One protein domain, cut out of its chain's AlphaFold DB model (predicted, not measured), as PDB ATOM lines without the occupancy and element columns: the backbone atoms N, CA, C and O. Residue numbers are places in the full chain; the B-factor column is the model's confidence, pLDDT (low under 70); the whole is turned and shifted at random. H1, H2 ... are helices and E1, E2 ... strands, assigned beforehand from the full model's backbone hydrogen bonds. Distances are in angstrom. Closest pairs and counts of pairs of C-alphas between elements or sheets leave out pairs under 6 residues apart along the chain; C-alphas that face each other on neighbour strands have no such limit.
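Overview. This is residues 94 to 186 and 216 to 259 of the 267 residues of the protein "Hypothetical protein" of Symbiodinium sp. KB8 (UniProt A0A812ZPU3). What is the main picture? A strongly twisted sheet folds round on itself into a flattened, nearly closed barrel: E2, E3, E4 and E5 make one wall and E6, E7 and E8 the other, joined where E2 pairs with E8, while E5 and E6 come close along the open seam. H2 packs across one open end, E1 forms a small hairpin with the start of E2, and the short H1 only grazes the sheet. What is it made of? The printed part has 137 residues with eight named strands and two named helices; along the chain H1 comes after E2 and before E3, and H2 follows E8; the class is mixed, helices and strands, and the neighbour pairs of the branched sheet, E1 and E2, E2 and E3, E2 and E8, E3 and E4, E4 and E5, E6 and E7, and E7 and E8, are antiparallel. How large is it? It is compact, with a radius of gyration of the C-alphas of 15.0 A, and its outline is elongated, spanning 54 by 33 by 31 A.

Arrangement. How does the sheet begin? E1, residues 95 to 97, and E2, residues 100 to 108, form a hairpin, with N 95 and O 102 2.9 A apart. E2 bends by 61 degrees at residue 104 and has three neighbours: E1 and E8, residues 233 to 240, lie on one side of it, and E3, residues 125 to 135, on the other side. N 105 of E2 and O 128 of E3 are 3.0 A apart, and N 106 of E2 and O 239 of E8 are 2.8 A apart. What follows E3? E4, residues 138 to 144, and E5, residues 152 to 160, complete the meander E3 E4 E5, each strand the antiparallel neighbour of the one before, in two hairpins. N 133 and O 140 are 3.0 A apart, and N 141 and O 156 are 2.8 A apart; E5 bends by 77 degrees at residue 156. How do the remaining strands join? E6, residues 170 to 176, and E8 lie on opposite sides of E7, residues 218 to 227, with N 175 and O 223 2.9 A apart; E7 and E8 form a hairpin, with N 222 and O 238 2.8 A apart. The closest C-alphas of E5 and E6 are those of Arg 159 and Arg 170, 4.8 A apart. Where are the helices? H2, residues 243 to 256, is on the sheet, its closest C-alphas to E8 being Arg 246 and Ala 240, 5.1 A apart, and to E5 Ser 256 and Leu 158, 6.5 A apart. H1, residues 116 to 120, only grazes the sheet with residues 118 to 120, and is apart from H2. Every O i to N i+4 pair of H2 is within hydrogen-bond range; in H1 it is 0 of 1, beside 1 of 2 O i to N i+3 pairs.

Along the chain. Where do the first elements lie? E1 begins at C-alpha 95, (226.471, 135.751, 272.562); E2 measures 23.2 A from first to last C-alpha, and H1 follows before E3, which measures 28.0 A. How long are the later ones? E4 measures 18.6 A, E5 17.6 A, E6 17.9 A, E7 29.7 A and E8 23.4 A. Where does the last element end? H2 measures 19.8 A and ends at C-alpha 256, (219.504, 147.485, 274.182).

Size, cuts and confidence. How far does it reach? The two C-alphas farthest apart are those of Gly 164 and Ala 186, 55.1 A. Is it printed whole? Residues 187 to 215 are not printed, and C-alphas 186 and 216 are 14.1 A apart across the cut, which falls between E6 and E7; of the links that are printed whole, none is long. How confident is the model? The mean pLDDT of the printed part is 92.4, and residues 165 to 167 are under 70.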
ATOM      1  N   PRO A  94     224.809 136.777 268.220       95.62
ATOM      2  CA  PRO A  94     225.233 137.521 269.392       95.62
ATOM      3  C   PRO A  94     225.195 136.606 270.618       95.62
ATOM      4  O   PRO A  94     224.162 136.019 270.942       95.62
ATOM      5  N   VAL A  95     226.318 136.509 271.318       94.31
ATOM      6  CA  VAL A  95     226.471 135.751 272.562       94.31
ATOM      7  C   VAL A  95     226.956 136.675 273.667       94.31
ATOM      8  O   VAL A  95     227.655 137.657 273.418       94.31
ATOM      9  N   ARG A  96     226.574 136.386 274.913       92.12
ATOM     10  CA  ARG A  96     227.025 137.180 276.056       92.12
ATOM     11  C   ARG A  96     228.357 136.639 276.571       92.12
ATOM     12  O   ARG A  96     228.405 135.539 277.108       92.12
ATOM     13  N   ILE A  97     229.420 137.428 276.456       87.00
ATOM     14  CA  ILE A  97     230.768 137.094 276.925       87.00
ATOM     15  C   ILE A  97     231.192 138.162 277.922       87.00
ATOM     16  O   ILE A  97     231.221 139.345 277.592       87.00
ATOM     17  N   ARG A  98     231.510 137.755 279.158       85.75
ATOM     18  CA  ARG A  98     231.919 138.679 280.238       85.75
ATOM     19  C   ARG A  98     230.947 139.862 280.404       85.75
ATOM     20  O   ARG A  98     231.356 141.008 280.556       85.75
ATOM     21  N   GLY A  99     229.646 139.580 280.307       84.56
ATOM     22  CA  GLY A  99     228.579 140.581 280.431       84.56
ATOM     23  C   GLY A  99     228.307 141.428 279.181       84.56
ATOM     24  O   GLY A  99     227.314 142.149 279.171       84.56
ATOM     25  N   ARG A 100     229.108 141.314 278.114       87.94
ATOM     26  CA  ARG A 100     228.932 142.064 276.857       87.94
ATOM     27  C   ARG A 100     228.293 141.186 275.793       87.94
ATOM     28  O   ARG A 100     228.632 140.011 275.687       87.94
ATOM     29  N   LEU A 101     227.344 141.730 275.033       94.75
ATOM     30  CA  LEU A 101     226.780 141.035 273.873       94.75
ATOM     31  C   LEU A 101     227.730 141.230 272.702       94.75
ATOM     32  O   LEU A 101     227.986 142.369 272.336       94.75
ATOM     33  N   THR A 102     228.223 140.135 272.139       95.12
ATOM     34  CA  THR A 102     229.299 140.141 271.154       95.12
ATOM     35  C   THR A 102     229.018 139.113 270.063       95.12
ATOM     36  O   THR A 102     228.530 138.022 270.348       95.12
ATOM     37  N   GLY A 103     229.360 139.428 268.819       95.38
ATOM     38  CA  GLY A 103     229.305 138.483 267.706       95.38
ATOM     39  C   GLY A 103     229.725 139.134 266.393       95.38
ATOM     40  O   GLY A 103     229.909 140.347 266.314       95.38
ATOM     41  N   HIS A 104     229.872 138.331 265.352       95.81
ATOM     42  CA  HIS A 104     230.272 138.815 264.041       95.81
ATOM     43  C   HIS A 104     229.086 139.254 263.186       95.81
ATOM     44  O   HIS A 104     228.023 138.637 263.175       95.81
ATOM     45  N   MET A 105     229.297 140.329 262.431       97.31
ATOM     46  CA  MET A 105     228.386 140.788 261.388       97.31
ATOM     47  C   MET A 105     229.186 141.299 260.192       97.31
ATOM     48  O   MET A 105     230.363 141.648 260.306       97.31
ATOM     49  N   TRP A 106     228.532 141.393 259.043       97.62
ATOM     50  CA  TRP A 106     229.073 142.018 257.845       97.62
ATOM     51  C   TRP A 106     228.675 143.485 257.816       97.62
ATOM     52  O   TRP A 106     227.497 143.810 257.803       97.62
ATOM     53  N   LYS A 107     229.648 144.387 257.811       97.50
ATOM     54  CA  LYS A 107     229.443 145.830 257.695       97.50
ATOM     55  C   LYS A 107     229.664 146.251 256.247       97.50
ATOM     56  O   LYS A 107     230.693 145.901 255.671       97.50
ATOM     57  N   LEU A 108     228.747 147.032 255.679       97.69
ATOM     58  CA  LEU A 108     228.973 147.644 254.368       97.69
ATOM     59  C   LEU A 108     230.117 148.670 254.464       97.69
ATOM     60  O   LEU A 108     230.241 149.414 255.450       97.69
ATOM     61  N   ASN A 109     230.976 148.704 253.450       95.31
ATOM     62  CA  ASN A 109     232.056 149.677 253.359       95.31
ATOM     63  C   ASN A 109     231.507 151.111 253.302       95.31
ATOM     64  O   ASN A 109     230.486 151.373 252.678       95.31
ATOM     65  N   ASN A 110     232.189 152.045 253.973       89.00
ATOM     66  CA  ASN A 110     231.705 153.426 254.126       89.00
ATOM     67  C   ASN A 110     231.596 154.182 252.795       89.00
ATOM     68  O   ASN A 110     230.751 155.059 252.666       89.00
ATOM     69  N   ASN A 111     232.455 153.843 251.836       90.06
ATOM     70  CA  ASN A 111     232.542 154.459 250.516       90.06
ATOM     71  C   ASN A 111     231.675 153.754 249.461       90.06
ATOM     72  O   ASN A 111     231.740 154.088 248.281       90.06
ATOM     73  N   VAL A 112     230.873 152.766 249.869       93.62
ATOM     74  CA  VAL A 112     230.002 152.018 248.968       93.62
ATOM     75  C   VAL A 112     228.562 152.469 249.161       93.62
ATOM     76  O   VAL A 112     227.958 152.272 250.215       93.62
ATOM     77  N   GLU A 113     227.982 153.032 248.104       95.06
ATOM     78  CA  GLU A 113     226.556 153.349 248.077       95.06
ATOM     79  C   GLU A 113     225.718 152.054 248.056       95.06
ATOM     80  O   GLU A 113     226.046 151.126 247.306       95.06
ATOM     81  N   PRO A 114     224.624 151.964 248.838       95.00
ATOM     82  CA  PRO A 114     223.844 150.739 249.017       95.00
ATOM     83  C   PRO A 114     222.880 150.481 247.845       95.00
ATOM     84  O   PRO A 114     221.663 150.406 248.020       95.00
ATOM     85  N   THR A 115     223.422 150.362 246.634       96.50
ATOM     86  CA  THR A 115     222.679 149.986 245.424       96.50
ATOM     87  C   THR A 115     222.516 148.470 245.337       96.50
ATOM     88  O   THR A 115     223.352 147.725 245.845       96.50
ATOM     89  N   ALA A 116     221.482 147.985 244.642       95.19
ATOM     90  CA  ALA A 116     221.247 146.544 244.481       95.19
ATOM     91  C   ALA A 116     222.478 145.791 243.939       95.19
ATOM     92  O   ALA A 116     222.787 144.705 244.416       95.19
ATOM     93  N   ARG A 117     223.213 146.398 242.996       96.44
ATOM     94  CA  ARG A 117     224.463 145.849 242.454       96.44
ATOM     95  C   ARG A 117     225.552 145.756 243.521       96.44
ATOM     96  O   ARG A 117     226.133 144.697 243.709       96.44
ATOM     97  N   ASN A 118     225.809 146.844 244.245       96.88
ATOM     98  CA  ASN A 118     226.894 146.883 245.226       96.88
ATOM     99  C   ASN A 118     226.643 145.943 246.407       96.88
ATOM    100  O   ASN A 118     227.586 145.350 246.925       96.88
ATOM    101  N   LEU A 119     225.382 145.778 246.819       97.56
ATOM    102  CA  LEU A 119     225.020 144.880 247.915       97.56
ATOM    103  C   LEU A 119     225.289 143.405 247.583       97.56
ATOM    104  O   LEU A 119     225.541 142.632 248.503       97.56
ATOM    105  N   ARG A 120     225.270 143.019 246.301       97.81
ATOM    106  CA  ARG A 120     225.554 141.649 245.840       97.81
ATOM    107  C   ARG A 120     227.044 141.309 245.788       97.81
ATOM    108  O   ARG A 120     227.399 140.140 245.713       97.81
ATOM    109  N   GLN A 121     227.928 142.301 245.855       96.62
ATOM    110  CA  GLN A 121     229.370 142.083 245.777       96.62
ATOM    111  C   GLN A 121     229.953 141.852 247.171       96.62
ATOM    112  O   GLN A 121     229.910 142.754 248.006       96.62
ATOM    113  N   ILE A 122     230.554 140.684 247.426       96.12
ATOM    114  CA  ILE A 122     231.152 140.388 248.742       96.12
ATOM    115  C   ILE A 122     232.241 141.397 249.136       96.12
ATOM    116  O   ILE A 122     232.379 141.729 250.309       96.12
ATOM    117  N   SER A 123     232.966 141.950 248.158       94.56
ATOM    118  CA  SER A 123     234.019 142.955 248.355       94.56
ATOM    119  C   SER A 123     233.499 144.285 248.915       94.56
ATOM    120  O   SER A 123     234.253 145.032 249.544       94.56
ATOM    121  N   SER A 124     232.204 144.571 248.751       96.75
ATOM    122  CA  SER A 124     231.528 145.717 249.369       96.75
ATOM    123  C   SER A 124     231.339 145.556 250.877       96.75
ATOM    124  O   SER A 124     231.067 146.539 251.572       96.75
ATOM    125  N   TRP A 125     231.471 144.335 251.396       97.00
ATOM    126  CA  TRP A 125     231.221 143.995 252.787       97.00
ATOM    127  C   TRP A 125     232.510 143.629 253.514       97.00
ATOM    128  O   TRP A 125     233.452 143.078 252.950       97.00
ATOM    129  N   ARG A 126     232.540 143.901 254.816       94.81
ATOM    130  CA  ARG A 126     233.630 143.490 255.702       94.81
ATOM    131  C   ARG A 126     233.074 142.822 256.939       94.81
ATOM    132  O   ARG A 126     232.249 143.404 257.644       94.81
ATOM    133  N   ARG A 127     233.550 141.616 257.231       95.06
ATOM    134  CA  ARG A 127     233.223 140.926 258.476       95.06
ATOM    135  C   ARG A 127     233.944 141.612 259.634       95.06
ATOM    136  O   ARG A 127     235.149 141.856 259.566       95.06
ATOM    137  N   ARG A 128     233.193 141.989 260.665       95.06
ATOM    138  CA  ARG A 128     233.695 142.683 261.855       95.06
ATOM    139  C   ARG A 128     233.064 142.101 263.102       95.06
ATOM    140  O   ARG A 128     231.917 141.650 263.077       95.06
ATOM    141  N   LEU A 129     233.823 142.131 264.188       94.88
ATOM    142  CA  LEU A 129     233.313 141.794 265.501       94.88
ATOM    143  C   LEU A 129     232.555 142.998 266.041       94.88
ATOM    144  O   LEU A 129     233.155 144.047 266.271       94.88
ATOM    145  N   PHE A 130     231.261 142.821 266.259       96.94
ATOM    146  CA  PHE A 130     230.409 143.793 266.914       96.94
ATOM    147  C   PHE A 130     230.219 143.434 268.378       96.94
ATOM    148  O   PHE A 130     230.162 142.261 268.755       96.94
ATOM    149  N   LEU A 131     230.071 144.465 269.195       95.88
ATOM    150  CA  LEU A 131     229.666 144.337 270.579       95.88
ATOM    151  C   LEU A 131     228.697 145.445 270.972       95.88
ATOM    152  O   LEU A 131     228.677 146.515 270.365       95.88
ATOM    153  N   ILE A 132     227.888 145.186 271.990       96.06
ATOM    154  CA  ILE A 132     227.053 146.201 272.624       96.06
ATOM    155  C   ILE A 132     227.599 146.479 274.014       96.06
ATOM    156  O   ILE A 132     227.727 145.572 274.839       96.06
ATOM    157  N   GLU A 133     227.871 147.753 274.259       92.69
ATOM    158  CA  GLU A 133     228.415 148.261 275.510       92.69
ATOM    159  C   GLU A 133     227.540 149.378 276.071       92.69
ATOM    160  O   GLU A 133     227.017 150.210 275.330       92.69
ATOM    161  N   ASP A 134     227.378 149.372 277.395       91.12
ATOM    162  CA  ASP A 134     226.789 150.467 278.165       91.12
ATOM    163  C   ASP A 134     227.932 151.233 278.835       91.12
ATOM    164  O   ASP A 134     228.703 150.659 279.607       91.12
ATOM    165  N   GLY A 135     228.069 152.509 278.493       86.44
ATOM    166  CA  GLY A 135     229.079 153.411 279.033       86.44
ATOM    167  C   GLY A 135     228.459 154.691 279.588       86.44
ATOM    168  O   GLY A 135     227.240 154.839 279.693       86.44
ATOM    169  N   GLU A 136     229.300 155.672 279.920       82.25
ATOM    170  CA  GLU A 136     228.837 156.955 280.475       82.25
ATOM    171  C   GLU A 136     227.848 157.680 279.547       82.25
ATOM    172  O   GLU A 136     226.877 158.281 280.009       82.25
ATOM    173  N   GLY A 137     228.067 157.575 278.233       83.81
ATOM    174  CA  GLY A 137     227.214 158.160 277.200       83.81
ATOM    175  C   GLY A 137     225.913 157.417 276.921       83.81
ATOM    176  O   GLY A 137     225.077 157.919 276.167       83.81
ATOM    177  N   GLY A 138     225.725 156.239 277.518       91.31
ATOM    178  CA  GLY A 138     224.630 155.321 277.237       91.31
ATOM    179  C   GLY A 138     225.089 154.062 276.502       91.31
ATOM    180  O   GLY A 138     226.248 153.666 276.572       91.31
ATOM    181  N   VAL A 139     224.153 153.425 275.806       94.06
ATOM    182  CA  VAL A 139     224.340 152.142 275.135       94.06
ATOM    183  C   VAL A 139     224.672 152.358 273.664       94.06
ATOM    184  O   VAL A 139     223.886 152.961 272.922       94.06
ATOM    185  N   ALA A 140     225.805 151.815 273.234       95.00
ATOM    186  CA  ALA A 140     226.282 151.879 271.863       95.00
ATOM    187  C   ALA A 140     226.582 150.480 271.323       95.00
ATOM    188  O   ALA A 140     227.024 149.585 272.044       95.00
ATOM    189  N   MET A 141     226.347 150.308 270.027       96.44
ATOM    190  CA  MET A 141     226.884 149.197 269.264       96.44
ATOM    191  C   MET A 141     228.233 149.636 268.700       96.44
ATOM    192  O   MET A 141     228.309 150.628 267.978       96.44
ATOM    193  N   MET A 142     229.282 148.898 269.029       95.56
ATOM    194  CA  MET A 142     230.668 149.172 268.667       95.56
ATOM    195  C   MET A 142     231.202 148.024 267.809       95.56
ATOM    196  O   MET A 142     230.666 146.917 267.859       95.56
ATOM    197  N   TYR A 143     232.270 148.253 267.054       95.06
ATOM    198  CA  TYR A 143     232.996 147.189 266.362       95.06
ATOM    199  C   TYR A 143     234.507 147.386 266.439       95.06
ATOM    200  O   TYR A 143     234.981 148.512 266.577       95.06
ATOM    201  N   LEU A 144     235.264 146.293 266.343       92.25
ATOM    202  CA  LEU A 144     236.726 146.345 266.267       92.25
ATOM    203  C   LEU A 144     237.171 146.843 264.888       92.25
ATOM    204  O   LEU A 144     236.801 146.269 263.858       92.25
ATOM    205  N   SER A 145     237.961 147.916 264.858       87.56
ATOM    206  CA  SER A 145     238.495 148.494 263.623       87.56
ATOM    207  C   SER A 145     239.950 148.095 263.401       87.56
ATOM    208  O   SER A 145     240.807 148.351 264.239       87.56
ATOM    209  N   GLU A 146     240.249 147.549 262.222       81.25
ATOM    210  CA  GLU A 146     241.631 147.344 261.759       81.25
ATOM    211  C   GLU A 146     242.384 148.670 261.579       81.25
ATOM    212  O   GLU A 146     243.588 148.719 261.789       81.25
ATOM    213  N   LYS A 147     241.682 149.746 261.188       73.12
ATOM    214  CA  LYS A 147     242.304 151.034 260.828       73.12
ATOM    215  C   LYS A 147     242.772 151.850 262.029       73.12
ATOM    216  O   LYS A 147     243.597 152.735 261.873       73.12
ATOM    217  N   GLU A 148     242.210 151.573 263.196       77.88
ATOM    218  CA  GLU A 148     242.472 152.317 264.429       77.88
ATOM    219  C   GLU A 148     243.301 151.451 265.387       77.88
ATOM    220  O   GLU A 148     243.004 151.398 266.573       77.88
ATOM    221  N   ASP A 149     244.260 150.672 264.874       79.19
ATOM    222  CA  ASP A 149     245.107 149.749 265.653       79.19
ATOM    223  C   ASP A 149     244.324 148.821 266.603       79.19
ATOM    224  O   ASP A 149     244.751 148.507 267.720       79.19
ATOM    225  N   GLY A 150     243.139 148.386 266.171       79.75
ATOM    226  CA  GLY A 150     242.279 147.522 266.967       79.75
ATOM    227  C   GLY A 150     241.419 148.225 268.007       79.75
ATOM    228  O   GLY A 150     240.861 147.563 268.883       79.75
ATOM    229  N   LEU A 151     241.288 149.548 267.932       86.31
ATOM    230  CA  LEU A 151     240.365 150.285 268.781       86.31
ATOM    231  C   LEU A 151     238.905 149.951 268.447       86.31
ATOM    232  O   LEU A 151     238.520 149.666 267.306       86.31
ATOM    233  N   MET A 152     238.078 150.025 269.488       88.62
ATOM    234  CA  MET A 152     236.629 149.932 269.377       88.62
ATOM    235  C   MET A 152     236.077 151.220 268.770       88.62
ATOM    236  O   MET A 152     236.231 152.298 269.342       88.62
ATOM    237  N   VAL A 153     235.386 151.101 267.641       91.31
ATOM    238  CA  VAL A 153     234.768 152.228 266.938       91.31
ATOM    239  C   VAL A 153     233.246 152.165 267.087       91.31
ATOM    240  O   VAL A 153     232.661 151.094 266.899       91.31
ATOM    241  N   PRO A 154     232.571 153.289 267.393       90.69
ATOM    242  CA  PRO A 154     231.115 153.349 267.389       90.69
ATOM    243  C   PRO A 154     230.527 153.001 266.020       90.69
ATOM    244  O   PRO A 154     230.849 153.614 265.004       90.69
ATOM    245  N   GLY A 155     229.640 152.010 266.000       93.06
ATOM    246  CA  GLY A 155     228.852 151.618 264.834       93.06
ATOM    247  C   GLY A 155     227.455 152.229 264.828       93.06
ATOM    248  O   GLY A 155     226.987 152.626 263.767       93.06
ATOM    249  N   ALA A 156     226.793 152.308 265.986       95.62
ATOM    250  CA  ALA A 156     225.499 152.975 266.149       95.62
ATOM    251  C   ALA A 156     225.242 153.355 267.616       95.62
ATOM    252  O   ALA A 156     225.531 152.570 268.519       95.62
ATOM    253  N   MET A 157     224.623 154.515 267.861       94.50
ATOM    254  CA  MET A 157     224.084 154.834 269.189       94.50
ATOM    255  C   MET A 157     222.709 154.193 269.355       94.50
ATOM    256  O   MET A 157     221.773 154.521 268.625       94.50
ATOM    257  N   LEU A 158     222.577 153.292 270.328       94.94
ATOM    258  CA  LEU A 158     221.317 152.597 270.593       94.94
ATOM    259  C   LEU A 158     220.435 153.421 271.529       94.94
ATOM    260  O   LEU A 158     219.259 153.658 271.243       94.94
ATOM    261  N   ARG A 159     221.026 153.907 272.623       93.06
ATOM    262  CA  ARG A 159     220.338 154.682 273.658       93.06
ATOM    263  C   ARG A 159     221.311 155.611 274.373       93.06
ATOM    264  O   ARG A 159     222.143 155.142 275.132       93.06
ATOM    265  N   GLY A 160     221.176 156.916 274.197       88.75
ATOM    266  CA  GLY A 160     221.957 157.923 274.911       88.75
ATOM    267  C   GLY A 160     221.489 158.104 276.356       88.75
ATOM    268  O   GLY A 160     220.302 157.952 276.659       88.75
ATOM    269  N   ARG A 161     222.413 158.451 277.257       85.81
ATOM    270  CA  ARG A 161     222.111 158.808 278.653       85.81
ATOM    271  C   ARG A 161     221.892 160.316 278.792       85.81
ATOM    272  O   ARG A 161     222.599 161.115 278.184       85.81
ATOM    273  N   LYS A 162     220.879 160.718 279.572       78.00
ATOM    274  CA  LYS A 162     220.461 162.127 279.658       78.00
ATOM    275  C   LYS A 162     221.488 162.906 280.459       78.00
ATOM    276  O   LYS A 162     221.732 162.576 281.614       78.00
ATOM    277  N   LYS A 163     222.050 163.956 279.861       71.75
ATOM    278  CA  LYS A 163     222.904 164.922 280.556       71.75
ATOM    279  C   LYS A 163     222.276 166.311 280.430       71.75
ATOM    280  O   LYS A 163     222.379 166.958 279.391       71.75
ATOM    281  N   GLY A 164     221.570 166.738 281.477       74.94
ATOM    282  CA  GLY A 164     220.848 168.017 281.492       74.94
ATOM    283  C   GLY A 164     219.672 168.060 280.505       74.94
ATOM    284  O   GLY A 164     218.834 167.159 280.495       74.94
ATOM    285  N   THR A 165     219.599 169.119 279.693       65.06
ATOM    286  CA  THR A 165     218.493 169.419 278.758       65.06
ATOM    287  C   THR A 165     218.751 169.013 277.302       65.06
ATOM    288  O   THR A 165     217.858 169.159 276.472       65.06
ATOM    289  N   LYS A 166     219.942 168.499 276.961       66.62
ATOM    290  CA  LYS A 166     220.277 168.137 275.573       66.62
ATOM    291  C   LYS A 166     219.508 166.901 275.086       66.62
ATOM    292  O   LYS A 166     219.253 165.973 275.858       66.62
ATOM    293  N   SER A 167     219.177 166.901 273.789       61.91
ATOM    294  CA  SER A 167     218.559 165.763 273.101       61.91
ATOM    295  C   SER A 167     219.449 164.525 273.197       61.91
ATOM    296  O   SER A 167     220.671 164.600 273.067       61.91
ATOM    297  N   LEU A 168     218.820 163.383 273.447       79.62
ATOM    298  CA  LEU A 168     219.493 162.105 273.588       79.62
ATOM    299  C   LEU A 168     219.763 161.498 272.223       79.62
ATOM    300  O   LEU A 168     218.827 161.298 271.449       79.62
ATOM    301  N   SER A 169     221.014 161.112 271.967       84.62
ATOM    302  CA  SER A 169     221.302 160.228 270.841       84.62
ATOM    303  C   SER A 169     220.466 158.964 270.985       84.62
ATOM    304  O   SER A 169     220.450 158.354 272.053       84.62
ATOM    305  N   ARG A 170     219.736 158.557 269.953       90.56
ATOM    306  CA  ARG A 170     218.842 157.401 270.056       90.56
ATOM    307  C   ARG A 170     218.684 156.735 268.708       90.56
ATOM    308  O   ARG A 170     218.545 157.418 267.690       90.56
ATOM    309  N   LEU A 171     218.639 155.408 268.727       95.19
ATOM    310  CA  LEU A 171     218.218 154.627 267.576       95.19
ATOM    311  C   LEU A 171     216.772 154.980 267.226       95.19
ATOM    312  O   LEU A 171     215.861 154.817 268.038       95.19
ATOM    313  N   GLN A 172     216.575 155.477 266.012       94.38
ATOM    314  CA  GLN A 172     215.269 155.890 265.513       94.38
ATOM    315  C   GLN A 172     214.575 154.740 264.791       94.38
ATOM    316  O   GLN A 172     213.387 154.493 264.992       94.38
ATOM    317  N   LYS A 173     215.318 154.035 263.929       95.38
ATOM    318  CA  LYS A 173     214.750 153.032 263.031       95.38
ATOM    319  C   LYS A 173     215.731 151.896 262.770       95.38
ATOM    320  O   LYS A 173     216.921 152.118 262.549       95.38
ATOM    321  N   ILE A 174     215.182 150.685 262.738       97.25
ATOM    322  CA  ILE A 174     215.820 149.495 262.180       97.25
ATOM    323  C   ILE A 174     215.006 149.110 260.950       97.25
ATOM    324  O   ILE A 174     213.847 148.716 261.067       97.25
ATOM    325  N   GLU A 175     215.595 149.266 259.775       97.62
ATOM    326  CA  GLU A 175     214.994 148.895 258.499       97.62
ATOM    327  C   GLU A 175     215.552 147.532 258.081       97.62
ATOM    328  O   GLU A 175     216.749 147.393 257.837       97.62
ATOM    329  N   VAL A 176     214.692 146.513 258.052       97.50
ATOM    330  CA  VAL A 176     215.053 145.171 257.584       97.50
ATOM    331  C   VAL A 176     214.955 145.164 256.065       97.50
ATOM    332  O   VAL A 176     213.909 145.510 255.521       97.50
ATOM    333  N   LEU A 177     216.038 144.787 255.391       97.12
ATOM    334  CA  LEU A 177     216.090 144.727 253.934       97.12
ATOM    335  C   LEU A 177     215.872 143.280 253.446       97.12
ATOM    336  O   LEU A 177     216.064 142.333 254.227       97.12
ATOM    337  N   PRO A 178     215.462 143.089 252.176       97.56
ATOM    338  CA  PRO A 178     215.391 141.766 251.562       97.56
ATOM    339  C   PRO A 178     216.731 141.031 251.634       97.56
ATOM    340  O   PRO A 178     217.787 141.665 251.700       97.56
ATOM    341  N   GLU A 179     216.690 139.697 251.615       98.00
ATOM    342  CA  GLU A 179     217.920 138.918 251.488       98.00
ATOM    343  C   GLU A 179     218.643 139.259 250.182       98.00
ATOM    344  O   GLU A 179     218.023 139.553 249.158       98.00
ATOM    345  N   VAL A 180     219.969 139.239 250.236       98.19
ATOM    346  CA  VAL A 180     220.828 139.517 249.094       98.19
ATOM    347  C   VAL A 180     221.602 138.254 248.783       98.19
ATOM    348  O   VAL A 180     222.419 137.814 249.589       98.19
ATOM    349  N   VAL A 181     221.335 137.679 247.615       98.31
ATOM    350  CA  VAL A 181     222.159 136.611 247.045       98.31
ATOM    351  C   VAL A 181     223.421 137.255 246.495       98.31
ATOM    352  O   VAL A 181     223.327 138.180 245.688       98.31
ATOM    353  N   LEU A 182     224.575 136.811 246.978       98.00
ATOM    354  CA  LEU A 182     225.859 137.344 246.555       98.00
ATOM    355  C   LEU A 182     226.203 136.825 245.160       98.00
ATOM    356  O   LEU A 182     225.906 135.680 244.815       98.00
ATOM    357  N   ASP A 183     226.808 137.689 244.355       96.81
ATOM    358  CA  ASP A 183     227.274 137.297 243.033       96.81
ATOM    359  C   ASP A 183     228.442 136.302 243.186       96.81
ATOM    360  O   ASP A 183     229.254 136.449 244.112       96.81
ATOM    361  N   PRO A 184     228.556 135.301 242.294       94.00
ATOM    362  CA  PRO A 184     229.686 134.385 242.295       94.00
ATOM    363  C   PRO A 184     231.009 135.144 242.234       94.00
ATOM    364  O   PRO A 184     231.161 136.122 241.498       94.00
ATOM    365  N   VAL A 185     231.975 134.674 243.010       91.81
ATOM    366  CA  VAL A 185     233.299 135.280 243.114       91.81
ATOM    367  C   VAL A 185     234.277 134.342 242.423       91.81
ATOM    368  O   VAL A 185     234.258 133.144 242.690       91.81
ATOM    369  N   ALA A 186     235.121 134.872 241.539       89.56
ATOM    370  CA  ALA A 186     236.194 134.089 240.932       89.56
ATOM    371  C   ALA A 186     237.128 133.506 242.014       89.56
ATOM    372  O   ALA A 186     237.249 134.063 243.111       89.56
ATOM    373  N   PRO A 216     229.893 133.544 252.769       95.50
ATOM    374  CA  PRO A 216     228.451 133.376 252.703       95.50
ATOM    375  C   PRO A 216     227.973 133.462 251.250       95.50
ATOM    376  O   PRO A 216     228.491 134.254 250.469       95.50
ATOM    377  N   GLU A 217     226.945 132.691 250.906       96.62
ATOM    378  CA  GLU A 217     226.246 132.802 249.613       96.62
ATOM    379  C   GLU A 217     225.161 133.884 249.644       96.62
ATOM    380  O   GLU A 217     224.778 134.454 248.622       96.62
ATOM    381  N   LYS A 218     224.642 134.169 250.841       98.12
ATOM    382  CA  LYS A 218     223.586 135.149 251.076       98.12
ATOM    383  C   LYS A 218     223.923 136.033 252.261       98.12
ATOM    384  O   LYS A 218     224.549 135.605 253.229       98.12
ATOM    385  N   LEU A 219     223.438 137.263 252.206       98.50
ATOM    386  CA  LEU A 219     223.438 138.185 253.328       98.50
ATOM    387  C   LEU A 219     222.011 138.614 253.646       98.50
ATOM    388  O   LEU A 219     221.163 138.738 252.765       98.50
ATOM    389  N   TYR A 220     221.770 138.878 254.925       98.56
ATOM    390  CA  TYR A 220     220.497 139.343 255.460       98.56
ATOM    391  C   TYR A 220     220.685 140.757 256.022       98.56
ATOM    392  O   TYR A 220     220.982 140.904 257.215       98.56
ATOM    393  N   PRO A 221     220.576 141.811 255.188       98.44
ATOM    394  CA  PRO A 221     220.940 143.158 255.586       98.44
ATOM    395  C   PRO A 221     219.870 143.835 256.438       98.44
ATOM    396  O   PRO A 221     218.668 143.566 256.352       98.44
ATOM    397  N   MET A 222     220.335 144.775 257.242       98.12
ATOM    398  CA  MET A 222     219.535 145.713 258.004       98.12
ATOM    399  C   MET A 222     220.250 147.061 258.062       98.12
ATOM    400  O   MET A 222     221.479 147.152 258.126       98.12
ATOM    401  N   ARG A 223     219.462 148.130 258.036       98.12
ATOM    402  CA  ARG A 223     219.940 149.504 258.148       98.12
ATOM    403  C   ARG A 223     219.512 150.067 259.494       98.12
ATOM    404  O   ARG A 223     218.323 150.116 259.805       98.12
ATOM    405  N   LEU A 224     220.489 150.497 260.282       97.88
ATOM    406  CA  LEU A 224     220.268 151.166 261.559       97.88
ATOM    407  C   LEU A 224     220.404 152.669 261.334       97.88
ATOM    408  O   LEU A 224     221.406 153.101 260.766       97.88
ATOM    409  N   ARG A 225     219.411 153.447 261.773       97.06
ATOM    410  CA  ARG A 225     219.429 154.916 261.720       97.06
ATOM    411  C   ARG A 225     219.254 155.491 263.114       97.06
ATOM    412  O   ARG A 225     218.353 155.069 263.844       97.06
ATOM    413  N   TRP A 226     220.102 156.439 263.482       95.38
ATOM    414  CA  TRP A 226     220.062 157.097 264.783       95.38
ATOM    415  C   TRP A 226     220.359 158.582 264.642       95.38
ATOM    416  O   TRP A 226     220.980 159.017 263.678       95.38
ATOM    417  N   THR A 227     219.934 159.358 265.629       92.56
ATOM    418  CA  THR A 227     220.406 160.735 265.790       92.56
ATOM    419  C   THR A 227     221.609 160.732 266.716       92.56
ATOM    420  O   THR A 227     221.567 160.083 267.764       92.56
ATOM    421  N   ASP A 228     222.679 161.429 266.353       88.94
ATOM    422  CA  ASP A 228     223.821 161.641 267.242       88.94
ATOM    423  C   ASP A 228     223.574 162.777 268.254       88.94
ATOM    424  O   ASP A 228     222.494 163.363 268.328       88.94
ATOM    425  N   GLY A 229     224.565 163.065 269.103       82.62
ATOM    426  CA  GLY A 229     224.465 164.119 270.117       82.62
ATOM    427  C   GLY A 229     224.372 165.530 269.528       82.62
ATOM    428  O   GLY A 229     223.948 166.451 270.221       82.62
ATOM    429  N   ALA A 230     224.735 165.704 268.253       85.75
ATOM    430  CA  ALA A 230     224.641 166.969 267.536       85.75
ATOM    431  C   ALA A 230     223.283 167.149 266.837       85.75
ATOM    432  O   ALA A 230     223.064 168.178 266.201       85.75
ATOM    433  N   GLY A 231     222.372 166.176 266.948       85.44
ATOM    434  CA  GLY A 231     221.087 166.214 266.255       85.44
ATOM    435  C   GLY A 231     221.161 165.753 264.799       85.44
ATOM    436  O   GLY A 231     220.165 165.860 264.086       85.44
ATOM    437  N   LYS A 232     222.307 165.238 264.336       90.56
ATOM    438  CA  LYS A 232     222.481 164.791 262.953       90.56
ATOM    439  C   LYS A 232     222.056 163.332 262.808       90.56
ATOM    440  O   LYS A 232     222.354 162.492 263.657       90.56
ATOM    441  N   GLU A 233     221.352 163.033 261.718       94.31
ATOM    442  CA  GLU A 233     221.018 161.659 261.352       94.31
ATOM    443  C   GLU A 233     222.271 160.929 260.863       94.31
ATOM    444  O   GLU A 233     223.024 161.409 260.012       94.31
ATOM    445  N   GLN A 234     222.477 159.749 261.424       95.50
ATOM    446  CA  GLN A 234     223.563 158.839 261.124       95.50
ATOM    447  C   GLN A 234     222.976 157.483 260.753       95.50
ATOM    448  O   GLN A 234     221.881 157.113 261.192       95.50
ATOM    449  N   GLN A 235     223.713 156.724 259.946       96.31
ATOM    450  CA  GLN A 235     223.286 155.396 259.537       96.31
ATOM    451  C   GLN A 235     224.454 154.433 259.363       96.31
ATOM    452  O   GLN A 235     225.562 154.826 259.003       96.31
ATOM    453  N   ILE A 236     224.169 153.149 259.557       97.31
ATOM    454  CA  ILE A 236     225.072 152.046 259.242       97.31
ATOM    455  C   ILE A 236     224.265 150.924 258.598       97.31
ATOM    456  O   ILE A 236     223.122 150.653 258.983       97.31
ATOM    457  N   MET A 237     224.863 150.275 257.605       98.12
ATOM    458  CA  MET A 237     224.328 149.055 257.022       98.12
ATOM    459  C   MET A 237     225.155 147.866 257.491       98.12
ATOM    460  O   MET A 237     226.377 147.833 257.324       98.12
ATOM    461  N   VAL A 238     224.462 146.903 258.084       98.44
ATOM    462  CA  VAL A 238     225.043 145.655 258.569       98.44
ATOM    463  C   VAL A 238     224.217 144.480 258.064       98.44
ATOM    464  O   VAL A 238     223.037 144.632 257.768       98.44
ATOM    465  N   ALA A 239     224.814 143.305 257.967       98.50
ATOM    466  CA  ALA A 239     224.145 142.090 257.550       98.50
ATOM    467  C   ALA A 239     224.621 140.900 258.379       98.50
ATOM    468  O   ALA A 239     225.768 140.852 258.828       98.50
ATOM    469  N   ALA A 240     223.731 139.933 258.571       98.19
ATOM    470  CA  ALA A 240     224.101 138.622 259.085       98.19
ATOM    471  C   ALA A 240     224.204 137.620 257.922       98.19
ATOM    472  O   ALA A 240     223.490 137.790 256.931       98.19
ATOM    473  N   PRO A 241     225.050 136.581 258.028       96.88
ATOM    474  CA  PRO A 241     225.132 135.525 257.015       96.88
ATOM    475  C   PRO A 241     223.924 134.574 257.041       96.88
ATOM    476  O   PRO A 241     223.642 133.903 256.059       96.88
ATOM    477  N   GLU A 242     223.169 134.552 258.143       97.50
ATOM    478  CA  GLU A 242     221.962 133.739 258.311       97.50
ATOM    479  C   GLU A 242     220.801 134.589 258.838       97.50
ATOM    480  O   GLU A 242     220.999 135.475 259.681       97.50
ATOM    481  N   ASP A 243     219.569 134.269 258.432       97.50
ATOM    482  CA  ASP A 243     218.374 134.968 258.921       97.50
ATOM    483  C   ASP A 243     218.172 134.791 260.435       97.50
ATOM    484  O   ASP A 243     217.802 135.731 261.140       97.50
ATOM    485  N   VAL A 244     218.475 133.603 260.967       97.31
ATOM    486  CA  VAL A 244     218.398 133.327 262.411       97.31
ATOM    487  C   VAL A 244     219.338 134.257 263.185       97.31
ATOM    488  O   VAL A 244     218.949 134.835 264.202       97.31
ATOM    489  N   SER A 245     220.553 134.463 262.674       96.88
ATOM    490  CA  SER A 245     221.534 135.384 263.251       96.88
ATOM    491  C   SER A 245     221.077 136.842 263.137       96.88
ATOM    492  O   SER A 245     221.171 137.582 264.118       96.88
ATOM    493  N   ARG A 246     220.487 137.254 262.001       98.12
ATOM    494  CA  ARG A 246     219.864 138.586 261.850       98.12
ATOM    495  C   ARG A 246     218.783 138.815 262.906       98.12
ATOM    496  O   ARG A 246     218.795 139.848 263.572       98.12
ATOM    497  N   LYS A 247     217.859 137.863 263.068       97.56
ATOM    498  CA  LYS A 247     216.765 137.935 264.052       97.56
ATOM    499  C   LYS A 247     217.303 138.060 265.477       97.56
ATOM    500  O   LYS A 247     216.842 138.925 266.220       97.56
ATOM    501  N   ALA A 248     218.314 137.269 265.837       97.50
ATOM    502  CA  ALA A 248     218.957 137.349 267.148       97.50
ATOM    503  C   ALA A 248     219.580 138.734 267.402       97.50
ATOM    504  O   ALA A 248     219.331 139.345 268.445       97.50
ATOM    505  N   TRP A 249     220.315 139.278 266.427       97.69
ATOM    506  CA  TRP A 249     220.855 140.638 266.508       97.69
ATOM    507  C   TRP A 249     219.768 141.698 266.633       97.69
ATOM    508  O   TRP A 249     219.902 142.606 267.447       97.69
ATOM    509  N   MET A 250     218.667 141.583 265.891       97.31
ATOM    510  CA  MET A 250     217.554 142.526 266.000       97.31
ATOM    511  C   MET A 250     216.939 142.550 267.402       97.31
ATOM    512  O   MET A 250     216.665 143.635 267.913       97.31
ATOM    513  N   VAL A 251     216.723 141.385 268.021       96.25
ATOM    514  CA  VAL A 251     216.204 141.292 269.398       96.25
ATOM    515  C   VAL A 251     217.149 142.006 270.357       96.25
ATOM    516  O   VAL A 251     216.723 142.863 271.132       96.25
ATOM    517  N   VAL A 252     218.440 141.702 270.256       96.19
ATOM    518  CA  VAL A 252     219.493 142.304 271.071       96.19
ATOM    519  C   VAL A 252     219.547 143.828 270.888       96.19
ATOM    520  O   VAL A 252     219.455 144.560 271.871       96.19
ATOM    521  N   ILE A 253     219.594 144.323 269.649       96.88
ATOM    522  CA  ILE A 253     219.656 145.758 269.335       96.88
ATOM    523  C   ILE A 253     218.410 146.488 269.852       96.88
ATOM    524  O   ILE A 253     218.543 147.531 270.492       96.88
ATOM    525  N   ARG A 254     217.204 145.950 269.620       96.00
ATOM    526  CA  ARG A 254     215.943 146.559 270.088       96.00
ATOM    527  C   ARG A 254     215.884 146.633 271.609       96.00
ATOM    528  O   ARG A 254     215.582 147.693 272.156       96.00
ATOM    529  N   THR A 255     216.244 145.538 272.274       94.38
ATOM    530  CA  THR A 255     216.270 145.449 273.740       94.38
ATOM    531  C   THR A 255     217.251 146.466 274.322       94.38
ATOM    532  O   THR A 255     216.894 147.252 275.199       94.38
ATOM    533  N   SER A 256     218.468 146.527 273.779       94.38
ATOM    534  CA  SER A 256     219.504 147.485 274.182       94.38
ATOM    535  C   SER A 256     219.127 148.944 273.900       94.38
ATOM    536  O   SER A 256     219.484 149.832 274.675       94.38
ATOM    537  N   ALA A 257     218.363 149.202 272.838       92.81
ATOM    538  CA  ALA A 257     217.826 150.522 272.518       92.81
ATOM    539  C   ALA A 257     216.625 150.933 273.398       92.81
ATOM    540  O   ALA A 257     216.152 152.068 273.300       92.81
ATOM    541  N   GLY A 258     216.105 150.036 274.248       89.81
ATOM    542  CA  GLY A 258     214.859 150.262 274.988       89.81
ATOM    543  C   GLY A 258     213.645 150.414 274.065       89.81
ATOM    544  O   GLY A 258     212.665 151.066 274.423       89.81
ATOM    545  N   MET A 259     213.723 149.870 272.849       82.50
ATOM    546  CA  MET A 259     212.575 149.744 271.963       82.50
ATOM    547  C   MET A 259     211.808 148.521 272.453       82.50
ATOM    548  O   MET A 259     212.330 147.410 272.382       82.50
TER     549      MET A 259